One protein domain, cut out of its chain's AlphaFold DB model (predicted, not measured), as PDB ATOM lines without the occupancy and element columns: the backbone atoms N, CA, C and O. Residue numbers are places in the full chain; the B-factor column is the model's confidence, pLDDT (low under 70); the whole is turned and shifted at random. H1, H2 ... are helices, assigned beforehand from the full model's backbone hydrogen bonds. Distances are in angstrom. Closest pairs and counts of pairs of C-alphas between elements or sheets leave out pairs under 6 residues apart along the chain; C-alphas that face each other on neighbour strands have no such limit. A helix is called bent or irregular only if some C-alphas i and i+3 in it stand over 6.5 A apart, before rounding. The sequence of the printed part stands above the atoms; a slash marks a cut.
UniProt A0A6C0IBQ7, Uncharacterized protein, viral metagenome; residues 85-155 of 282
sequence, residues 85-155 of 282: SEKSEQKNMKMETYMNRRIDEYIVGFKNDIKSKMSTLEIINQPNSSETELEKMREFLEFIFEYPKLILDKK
ATOM      1  N   SER A  85     212.777 240.308 159.413       54.78
ATOM      2  CA  SER A  85     212.065 240.193 160.696       54.78
ATOM      3  C   SER A  85     212.855 239.359 161.706       54.78
ATOM      4  O   SER A  85     213.036 239.816 162.834       54.78
ATOM      5  N   GLU A  86     213.452 238.242 161.284       55.03
ATOM      6  CA  GLU A  86     214.291 237.383 162.134       55.03
ATOM      7  C   GLU A  86     215.516 238.137 162.674       55.03
ATOM      8  O   GLU A  86     215.857 238.022 163.852       55.03
ATOM      9  N   LYS A  87     216.139 239.011 161.868       52.31
ATOM     10  CA  LYS A  87     217.238 239.878 162.345       52.31
ATOM     11  C   LYS A  87     216.787 240.883 163.411       52.31
ATOM     12  O   LYS A  87     217.561 241.210 164.314       52.31
ATOM     13  N   SER A  88     215.561 241.398 163.317       57.25
ATOM     14  CA  SER A  88     215.016 242.345 164.299       57.25
ATOM     15  C   SER A  88     214.633 241.665 165.618       57.25
ATOM     16  O   SER A  88     214.908 242.207 166.690       57.25
ATOM     17  N   GLU A  89     214.110 240.443 165.547       57.53
ATOM     18  CA  GLU A  89     213.780 239.620 166.712       57.53
ATOM     19  C   GLU A  89     215.042 239.146 167.439       57.53
ATOM     20  O   GLU A  89     215.147 239.304 168.658       57.53
ATOM     21  N   GLN A  90     216.062 238.691 166.700       57.41
ATOM     22  CA  GLN A  90     217.368 238.342 167.271       57.41
ATOM     23  C   GLN A  90     218.057 239.545 167.936       57.41
ATOM     24  O   GLN A  90     218.710 239.396 168.972       57.41
ATOM     25  N   LYS A  91     217.916 240.755 167.374       60.09
ATOM     26  CA  LYS A  91     218.471 241.983 167.965       60.09
ATOM     27  C   LYS A  91     217.759 242.371 169.265       60.09
ATOM     28  O   LYS A  91     218.433 242.767 170.215       60.09
ATOM     29  N   ASN A  92     216.435 242.236 169.327       60.31
ATOM     30  CA  ASN A  92     215.665 242.542 170.534       60.31
ATOM     31  C   ASN A  92     215.944 241.542 171.662       60.31
ATOM     32  O   ASN A  92     216.157 241.961 172.796       60.31
ATOM     33  N   MET A  93     216.077 240.252 171.342       60.84
ATOM     34  CA  MET A  93     216.410 239.216 172.327       60.84
ATOM     35  C   MET A  93     217.791 239.441 172.972       60.84
ATOM     36  O   MET A  93     217.970 239.222 174.172       60.84
ATOM     37  N   LYS A  94     218.762 239.970 172.207       74.94
ATOM     38  CA  LYS A  94     220.077 240.376 172.741       74.94
ATOM     39  C   LYS A  94     219.986 241.569 173.704       74.94
ATOM     40  O   LYS A  94     220.743 241.610 174.671       74.94
ATOM     41  N   MET A  95     219.082 242.522 173.462       80.56
ATOM     42  CA  MET A  95     218.913 243.712 174.310       80.56
ATOM     43  C   MET A  95     218.171 243.394 175.615       80.56
ATOM     44  O   MET A  95     218.618 243.812 176.680       80.56
ATOM     45  N   GLU A  96     217.087 242.623 175.543       82.50
ATOM     46  CA  GLU A  96     216.306 242.173 176.704       82.50
ATOM     47  C   GLU A  96     217.190 241.415 177.702       82.50
ATOM     48  O   GLU A  96     217.308 241.793 178.868       82.50
ATOM     49  N   THR A  97     217.923 240.417 177.204       86.19
ATOM     50  CA  THR A  97     218.844 239.611 178.018       86.19
ATOM     51  C   THR A  97     219.949 240.467 178.644       86.19
ATOM     52  O   THR A  97     220.305 240.283 179.808       86.19
ATOM     53  N   TYR A  98     220.494 241.431 177.894       88.69
ATOM     54  CA  TYR A  98     221.531 242.331 178.401       88.69
ATOM     55  C   TYR A  98     221.016 243.236 179.528       88.69
ATOM     56  O   TYR A  98     221.700 243.404 180.540       88.69
ATOM     57  N   MET A  99     219.821 243.808 179.364       88.94
ATOM     58  CA  MET A  99     219.222 244.710 180.347       88.94
ATOM     59  C   MET A  99     218.806 243.973 181.617       88.94
ATOM     60  O   MET A  99     219.134 244.438 182.705       88.94
ATOM     61  N   ASN A 100     218.181 242.800 181.490       90.56
ATOM     62  CA  ASN A 100     217.833 241.964 182.640       90.56
ATOM     63  C   ASN A 100     219.082 241.574 183.440       90.56
ATOM     64  O   ASN A 100     219.105 241.744 184.654       90.56
ATOM     65  N   ARG A 101     220.182 241.205 182.766       90.38
ATOM     66  CA  ARG A 101     221.463 240.941 183.441       90.38
ATOM     67  C   ARG A 101     221.995 242.163 184.201       90.38
ATOM     68  O   ARG A 101     222.475 242.025 185.319       90.38
ATOM     69  N   ARG A 102     221.925 243.360 183.610       91.12
ATOM     70  CA  ARG A 102     222.357 244.610 184.266       91.12
ATOM     71  C   ARG A 102     221.511 244.941 185.496       91.12
ATOM     72  O   ARG A 102     222.057 245.396 186.498       91.12
ATOM     73  N   ILE A 103     220.202 244.715 185.418       91.19
ATOM     74  CA  ILE A 103     219.276 244.907 186.539       91.19
ATOM     75  C   ILE A 103     219.573 243.898 187.649       91.19
ATOM     76  O   ILE A 103     219.686 244.295 188.806       91.19
ATOM     77  N   ASP A 104     219.786 242.628 187.304       90.50
ATOM     78  CA  ASP A 104     220.149 241.583 188.263       90.50
ATOM     79  C   ASP A 104     221.463 241.899 188.987       90.50
ATOM     80  O   ASP A 104     221.521 241.821 190.212       90.50
ATOM     81  N   GLU A 105     222.505 242.311 188.257       92.00
ATOM     82  CA  GLU A 105     223.786 242.730 188.840       92.00
ATOM     83  C   GLU A 105     223.597 243.882 189.844       92.00
ATOM     84  O   GLU A 105     224.153 243.846 190.944       92.00
ATOM     85  N   TYR A 106     222.771 244.877 189.499       92.81
ATOM     86  CA  TYR A 106     222.475 246.010 190.377       92.81
ATOM     87  C   TYR A 106     221.679 245.598 191.623       92.81
ATOM     88  O   TYR A 106     222.035 245.988 192.733       92.81
ATOM     89  N   ILE A 107     220.631 244.784 191.466       91.69
ATOM     90  CA  ILE A 107     219.799 244.314 192.585       91.69
ATOM     91  C   ILE A 107     220.615 243.426 193.526       91.69
ATOM     92  O   ILE A 107     220.497 243.557 194.743       91.69
ATOM     93  N   VAL A 108     221.461 242.541 192.993       90.00
ATOM     94  CA  VAL A 108     222.352 241.704 193.808       90.00
ATOM     95  C   VAL A 108     223.347 242.569 194.580       90.00
ATOM     96  O   VAL A 108     223.525 242.355 195.779       90.00
ATOM     97  N   GLY A 109     223.942 243.578 193.934       91.06
ATOM     98  CA  GLY A 109     224.789 244.566 194.607       91.06
ATOM     99  C   GLY A 109     224.053 245.267 195.749       91.06
ATOM    100  O   GLY A 109     224.500 245.227 196.891       91.06
ATOM    101  N   PHE A 110     222.858 245.791 195.476       91.31
ATOM    102  CA  PHE A 110     222.030 246.471 196.469       91.31
ATOM    103  C   PHE A 110     221.659 245.579 197.666       91.31
ATOM    104  O   PHE A 110     221.784 245.999 198.818       91.31
ATOM    105  N   LYS A 111     221.252 244.324 197.426       89.75
ATOM    106  CA  LYS A 111     220.955 243.355 198.496       89.75
ATOM    107  C   LYS A 111     222.198 243.067 199.358       89.75
ATOM    108  O   LYS A 111     222.099 242.979 200.583       89.75
ATOM    109  N   ASN A 112     223.378 242.976 198.742       89.12
ATOM    110  CA  ASN A 112     224.642 242.787 199.456       89.12
ATOM    111  C   ASN A 112     225.066 244.028 200.255       89.12
ATOM    112  O   ASN A 112     225.597 243.884 201.359       89.12
ATOM    113  N   ASP A 113     224.790 245.230 199.753       89.06
ATOM    114  CA  ASP A 113     225.048 246.482 200.466       89.06
ATOM    115  C   ASP A 113     224.156 246.609 201.705       89.06
ATOM    116  O   ASP A 113     224.637 247.002 202.769       89.06
ATOM    117  N   ILE A 114     222.880 246.206 201.612       87.44
ATOM    118  CA  ILE A 114     221.980 246.121 202.774       87.44
ATOM    119  C   ILE A 114     222.562 245.168 203.814       87.44
ATOM    120  O   ILE A 114     222.705 245.545 204.977       87.44
ATOM    121  N   LYS A 115     222.952 243.956 203.402       84.06
ATOM    122  CA  LYS A 115     223.550 242.963 204.302       84.06
ATOM    123  C   LYS A 115     224.828 243.489 204.963       84.06
ATOM    124  O   LYS A 115     225.022 243.312 206.167       84.06
ATOM    125  N   SER A 116     225.681 244.164 204.195       84.88
ATOM    126  CA  SER A 116     226.930 244.750 204.691       84.88
ATOM    127  C   SER A 116     226.650 245.861 205.697       84.88
ATOM    128  O   SER A 116     227.169 245.820 206.808       84.88
ATOM    129  N   LYS A 117     225.750 246.795 205.370       83.19
ATOM    130  CA  LYS A 117     225.354 247.892 206.262       83.19
ATOM    131  C   LYS A 117     224.708 247.380 207.546       83.19
ATOM    132  O   LYS A 117     224.980 247.907 208.617       83.19
ATOM    133  N   MET A 118     223.905 246.327 207.455       75.75
ATOM    134  CA  MET A 118     223.279 245.691 208.611       75.75
ATOM    135  C   MET A 118     224.291 244.969 209.508       75.75
ATOM    136  O   MET A 118     224.143 244.970 210.728       75.75
ATOM    137  N   SER A 119     225.354 244.423 208.913       74.75
ATOM    138  CA  SER A 119     226.491 243.859 209.647       74.75
ATOM    139  C   SER A 119     227.319 244.957 210.329       74.75
ATOM    140  O   SER A 119     227.697 244.803 211.485       74.75
ATOM    141  N   THR A 120     227.563 246.083 209.646       75.19
ATOM    142  CA  THR A 120     228.293 247.246 210.192       75.19
ATOM    143  C   THR A 120     227.543 247.942 211.322       75.19
ATOM    144  O   THR A 120     228.169 248.415 212.260       75.19
ATOM    145  N   LEU A 121     226.212 248.001 211.254       69.62
ATOM    146  CA  LEU A 121     225.377 248.550 212.327       69.62
ATOM    147  C   LEU A 121     225.272 247.609 213.543       69.62
ATOM    148  O   LEU A 121     224.523 247.910 214.464       69.62
ATOM    149  N   GLU A 122     225.981 246.471 213.535       63.38
ATOM    150  CA  GLU A 122     226.012 245.443 214.589       63.38
ATOM    151  C   GLU A 122     224.649 244.846 214.965       63.38
ATOM    152  O   GLU A 122     224.554 244.038 215.881       63.38
ATOM    153  N   ILE A 123     223.599 245.155 214.210       62.25
ATOM    154  CA  ILE A 123     222.230 244.681 214.431       62.25
ATOM    155  C   ILE A 123     222.159 243.144 214.488       62.25
ATOM    156  O   ILE A 123     221.327 242.587 215.191       62.25
ATOM    157  N   ILE A 124     223.049 242.460 213.765       57.56
ATOM    158  CA  ILE A 124     223.116 240.994 213.695       57.56
ATOM    159  C   ILE A 124     223.989 240.395 214.817       57.56
ATOM    160  O   ILE A 124     223.793 239.240 215.183       57.56
ATOM    161  N   ASN A 125     224.939 241.163 215.369       57.72
ATOM    162  CA  ASN A 125     226.005 240.661 216.248       57.72
ATOM    163  C   ASN A 125     225.991 241.260 217.663       57.72
ATOM    164  O   ASN A 125     226.914 241.004 218.433       57.72
ATOM    165  N   GLN A 126     224.978 242.048 218.025       57.31
ATOM    166  CA  GLN A 126     224.825 242.546 219.389       57.31
ATOM    167  C   GLN A 126     224.419 241.385 220.320       57.31
ATOM    168  O   GLN A 126     223.346 240.813 220.140       57.31
ATOM    169  N   PRO A 127     225.230 241.030 221.337       56.16
ATOM    170  CA  PRO A 127     224.915 239.942 222.269       56.16
ATOM    171  C   PRO A 127     223.854 240.319 223.325       56.16
ATOM    172  O   PRO A 127     223.508 239.486 224.154       56.16
ATOM    173  N   ASN A 128     223.356 241.564 223.311       53.69
ATOM    174  CA  ASN A 128     222.481 242.134 224.343       53.69
ATOM    175  C   ASN A 128     221.101 242.588 223.821       53.69
ATOM    176  O   ASN A 128     220.340 243.189 224.582       53.69
ATOM    177  N   SER A 129     220.771 242.357 222.546       58.69
ATOM    178  CA  SER A 129     219.442 242.655 221.998       58.69
ATOM    179  C   SER A 129     218.457 241.527 222.317       58.69
ATOM    180  O   SER A 129     218.815 240.351 222.341       58.69
ATOM    181  N   SER A 130     217.204 241.898 222.597       61.88
ATOM    182  CA  SER A 130     216.110 240.955 222.846       61.88
ATOM    183  C   SER A 130     216.029 239.950 221.693       61.88
ATOM    184  O   SER A 130     215.940 240.356 220.536       61.88
ATOM    185  N   GLU A 131     216.041 238.651 221.996       65.94
ATOM    186  CA  GLU A 131     216.044 237.532 221.030       65.94
ATOM    187  C   GLU A 131     214.959 237.694 219.939       65.94
ATOM    188  O   GLU A 131     215.183 237.439 218.756       65.94
ATOM    189  N   THR A 132     213.829 238.295 220.322       68.19
ATOM    190  CA  THR A 132     212.687 238.619 219.455       68.19
ATOM    191  C   THR A 132     212.951 239.694 218.393       68.19
ATOM    192  O   THR A 132     212.251 239.740 217.381       68.19
ATOM    193  N   GLU A 133     213.920 240.591 218.587       70.12
ATOM    194  CA  GLU A 133     214.288 241.623 217.606       70.12
ATOM    195  C   GLU A 133     215.220 241.054 216.533       70.12
ATOM    196  O   GLU A 133     215.078 241.384 215.355       70.12
ATOM    197  N   LEU A 134     216.112 240.136 216.916       72.25
ATOM    198  CA  LEU A 134     216.998 239.429 215.992       72.25
ATOM    199  C   LEU A 134     216.212 238.540 215.022       72.25
ATOM    200  O   LEU A 134     216.541 238.490 213.837       72.25
ATOM    201  N   GLU A 135     215.151 237.880 215.486       75.62
ATOM    202  CA  GLU A 135     214.274 237.075 214.627       75.62
ATOM    203  C   GLU A 135     213.482 237.922 213.633       75.62
ATOM    204  O   GLU A 135     213.505 237.620 212.442       75.62
ATOM    205  N   LYS A 136     212.902 239.048 214.067       78.12
ATOM    206  CA  LYS A 136     212.238 240.001 213.155       78.12
ATOM    207  C   LYS A 136     213.188 240.539 212.087       78.12
ATOM    208  O   LYS A 136     212.788 240.796 210.955       78.12
ATOM    209  N   MET A 137     214.460 240.721 212.435       77.31
ATOM    210  CA  MET A 137     215.486 241.186 211.501       77.31
ATOM    211  C   MET A 137     215.897 240.100 210.503       77.31
ATOM    212  O   MET A 137     216.147 240.413 209.339       77.31
ATOM    213  N   ARG A 138     215.950 238.834 210.933       80.69
ATOM    214  CA  ARG A 138     216.177 237.687 210.040       80.69
ATOM    215  C   ARG A 138     215.008 237.497 209.079       80.69
ATOM    216  O   ARG A 138     215.250 237.430 207.882       80.69
ATOM    217  N   GLU A 139     213.777 237.535 209.580       85.06
ATOM    218  CA  GLU A 139     212.555 237.483 208.768       85.06
ATOM    219  C   GLU A 139     212.524 238.626 207.739       85.06
ATOM    220  O   GLU A 139     212.233 238.426 206.560       85.06
ATOM    221  N   PHE A 140     212.921 239.834 208.150       84.06
ATOM    222  CA  PHE A 140     213.028 240.976 207.245       84.06
ATOM    223  C   PHE A 140     214.103 240.787 206.162       84.06
ATOM    224  O   PHE A 140     213.896 241.166 205.007       84.06
ATOM    225  N   LEU A 141     215.250 240.193 206.503       84.06
ATOM    226  CA  LEU A 141     216.284 239.862 205.523       84.06
ATOM    227  C   LEU A 141     215.803 238.790 204.545       84.06
ATOM    228  O   LEU A 141     215.974 238.960 203.339       84.06
ATOM    229  N   GLU A 142     215.174 237.729 205.040       87.12
ATOM    230  CA  GLU A 142     214.565 236.694 204.203       87.12
ATOM    231  C   GLU A 142     213.564 237.313 203.229       87.12
ATOM    232  O   GLU A 142     213.678 237.086 202.029       87.12
ATOM    233  N   PHE A 143     212.701 238.218 203.695       88.75
ATOM    234  CA  PHE A 143     211.777 238.948 202.831       88.75
ATOM    235  C   PHE A 143     212.486 239.770 201.735       88.75
ATOM    236  O   PHE A 143     212.084 239.740 200.571       88.75
ATOM    237  N   ILE A 144     213.566 240.488 202.065       89.25
ATOM    238  CA  ILE A 144     214.328 241.287 201.085       89.25
ATOM    239  C   ILE A 144     214.992 240.400 200.025       89.25
ATOM    240  O   ILE A 144     214.987 240.731 198.832       89.25
ATOM    241  N   PHE A 145     215.606 239.291 200.437       88.06
ATOM    242  CA  PHE A 145     216.257 238.371 199.505       88.06
ATOM    243  C   PHE A 145     215.225 237.589 198.681       88.06
ATOM    244  O   PHE A 145     215.425 237.457 197.470       88.06
ATOM    245  N   GLU A 146     214.113 237.241 199.326       89.69
ATOM    246  CA  GLU A 146     212.815 236.736 198.861       89.69
ATOM    247  C   GLU A 146     212.190 237.499 197.690       89.69
ATOM    248  O   GLU A 146     211.582 236.944 196.776       89.69
ATOM    249  N   TYR A 147     212.330 238.826 197.752       88.19
ATOM    250  CA  TYR A 147     211.546 239.732 196.928       88.19
ATOM    251  C   TYR A 147     211.716 239.439 195.428       88.19
ATOM    252  O   TYR A 147     212.862 239.325 194.955       88.19
ATOM    253  N   PRO A 148     210.601 239.353 194.671       86.69
ATOM    254  CA  PRO A 148     210.610 238.954 193.273       86.69
ATOM    255  C   PRO A 148     211.527 239.844 192.436       86.69
ATOM    256  O   PRO A 148     211.565 241.070 192.581       86.69
ATOM    257  N   LYS A 149     212.280 239.205 191.539       86.31
ATOM    258  CA  LYS A 149     213.169 239.902 190.610       86.31
ATOM    259  C   LYS A 149     212.351 240.648 189.562       86.31
ATOM    260  O   LYS A 149     211.364 240.126 189.047       86.31
ATOM    261  N   LEU A 150     212.802 241.850 189.219       87.44
ATOM    262  CA  LEU A 150     212.258 242.593 188.090       87.44
ATOM    263  C   LEU A 150     212.771 241.961 186.791       87.44
ATOM    264  O   LEU A 150     213.971 241.988 186.532       87.44
ATOM    265  N   ILE A 151     211.859 241.422 185.984       87.12
ATOM    266  CA  ILE A 151     212.155 240.880 184.655       87.12
ATOM    267  C   ILE A 151     211.479 241.791 183.640       87.12
ATOM    268  O   ILE A 151     210.261 241.957 183.683       87.12
ATOM    269  N   LEU A 152     212.269 242.390 182.753       87.00
ATOM    270  CA  LEU A 152     211.757 243.140 181.614       87.00
ATOM    271  C   LEU A 152     211.416 242.162 180.495       87.00
ATOM    272  O   LEU A 152     212.276 241.380 180.086       87.00
ATOM    273  N   ASP A 153     210.182 242.235 180.009       83.56
ATOM    274  CA  ASP A 153     209.686 241.427 178.895       83.56
ATOM    275  C   ASP A 153     209.732 242.245 177.593       83.56
ATOM    276  O   ASP A 153     209.881 243.472 177.583       83.56
ATOM    277  N   LYS A 154     209.535 241.584 176.453       79.12
ATOM    278  CA  LYS A 154     209.493 242.199 175.115       79.12
ATOM    279  C   LYS A 154     208.539 243.390 175.036       79.12
ATOM    280  O   LYS A 154     208.784 244.319 174.266       79.12
ATOM    281  N   LYS A 155     207.466 243.374 175.832       77.94
ATOM    282  CA  LYS A 155     206.460 244.443 175.916       77.94
ATOM    283  C   LYS A 155     207.035 245.756 176.460       77.94
ATOM    284  O   LYS A 155     206.617 246.816 176.000       77.94
TER     285      LYS A 155
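AT A GLANCE: This is residues 85 to 155 of the 282 residues of an uncharacterized protein of viral metagenome (UniProt A0A6C0IBQ7). The longest helix, H1, runs along most of a thin rod, and the shorter H2 folds back beside the far end of H1, making a long, loosely closed helical hairpin. After H2 a tail without a named element, residues 147 to 155, runs on in the direction of the H1 start, while residues 127 to 132 stick out at the turn. The printed part has 71 residues with two named helices, H1 then H2, and no named strand; its class is all helix. It is extended, with a radius of gyration of the C-alphas of 18.7 A and spans of 64 by 19 by 10 A.

IN THESE COORDINATES: H1 is residues 85 to 120, 52.6 A from first to last C-alpha, beginning at C-alpha 85 (212.065, 240.193, 160.696) and ending at C-alpha 120 (228.293, 247.246, 210.192). H2 is residues 131 to 146, 22.4 A long, ending at C-alpha 146 (212.815, 236.736, 198.861). Neither helix is bent.

HOW THE PARTS SIT: H1 and H2 form a helical hairpin and run opposite ways at a shallow tilt of 13 degrees. They only just touch, with 3 pairs of C-alphas within 8 A; the closest C-alphas are those of Lys 111 and Phe 145, 6.9 A apart. H1 touches H2 with residues 111 to 115 alone, and H2 touches H1 with residues 141 to 145 alone. Their centres are 25.0 A apart. In both H1 and H2 every O i to N i+4 pair is within hydrogen-bond range.

THE WHOLE: The two C-alphas farthest apart are those of Ser 85 and Asn 128, at 64.5 A. The printed part has no cut, and the link from H1 to H2 is short. Residues 127 to 132, of which 131 and 132 belong to H2, stand free. The mean pLDDT of the printed part is 77.5; it is under 70 at residues 85 to 93 and 121 to 132.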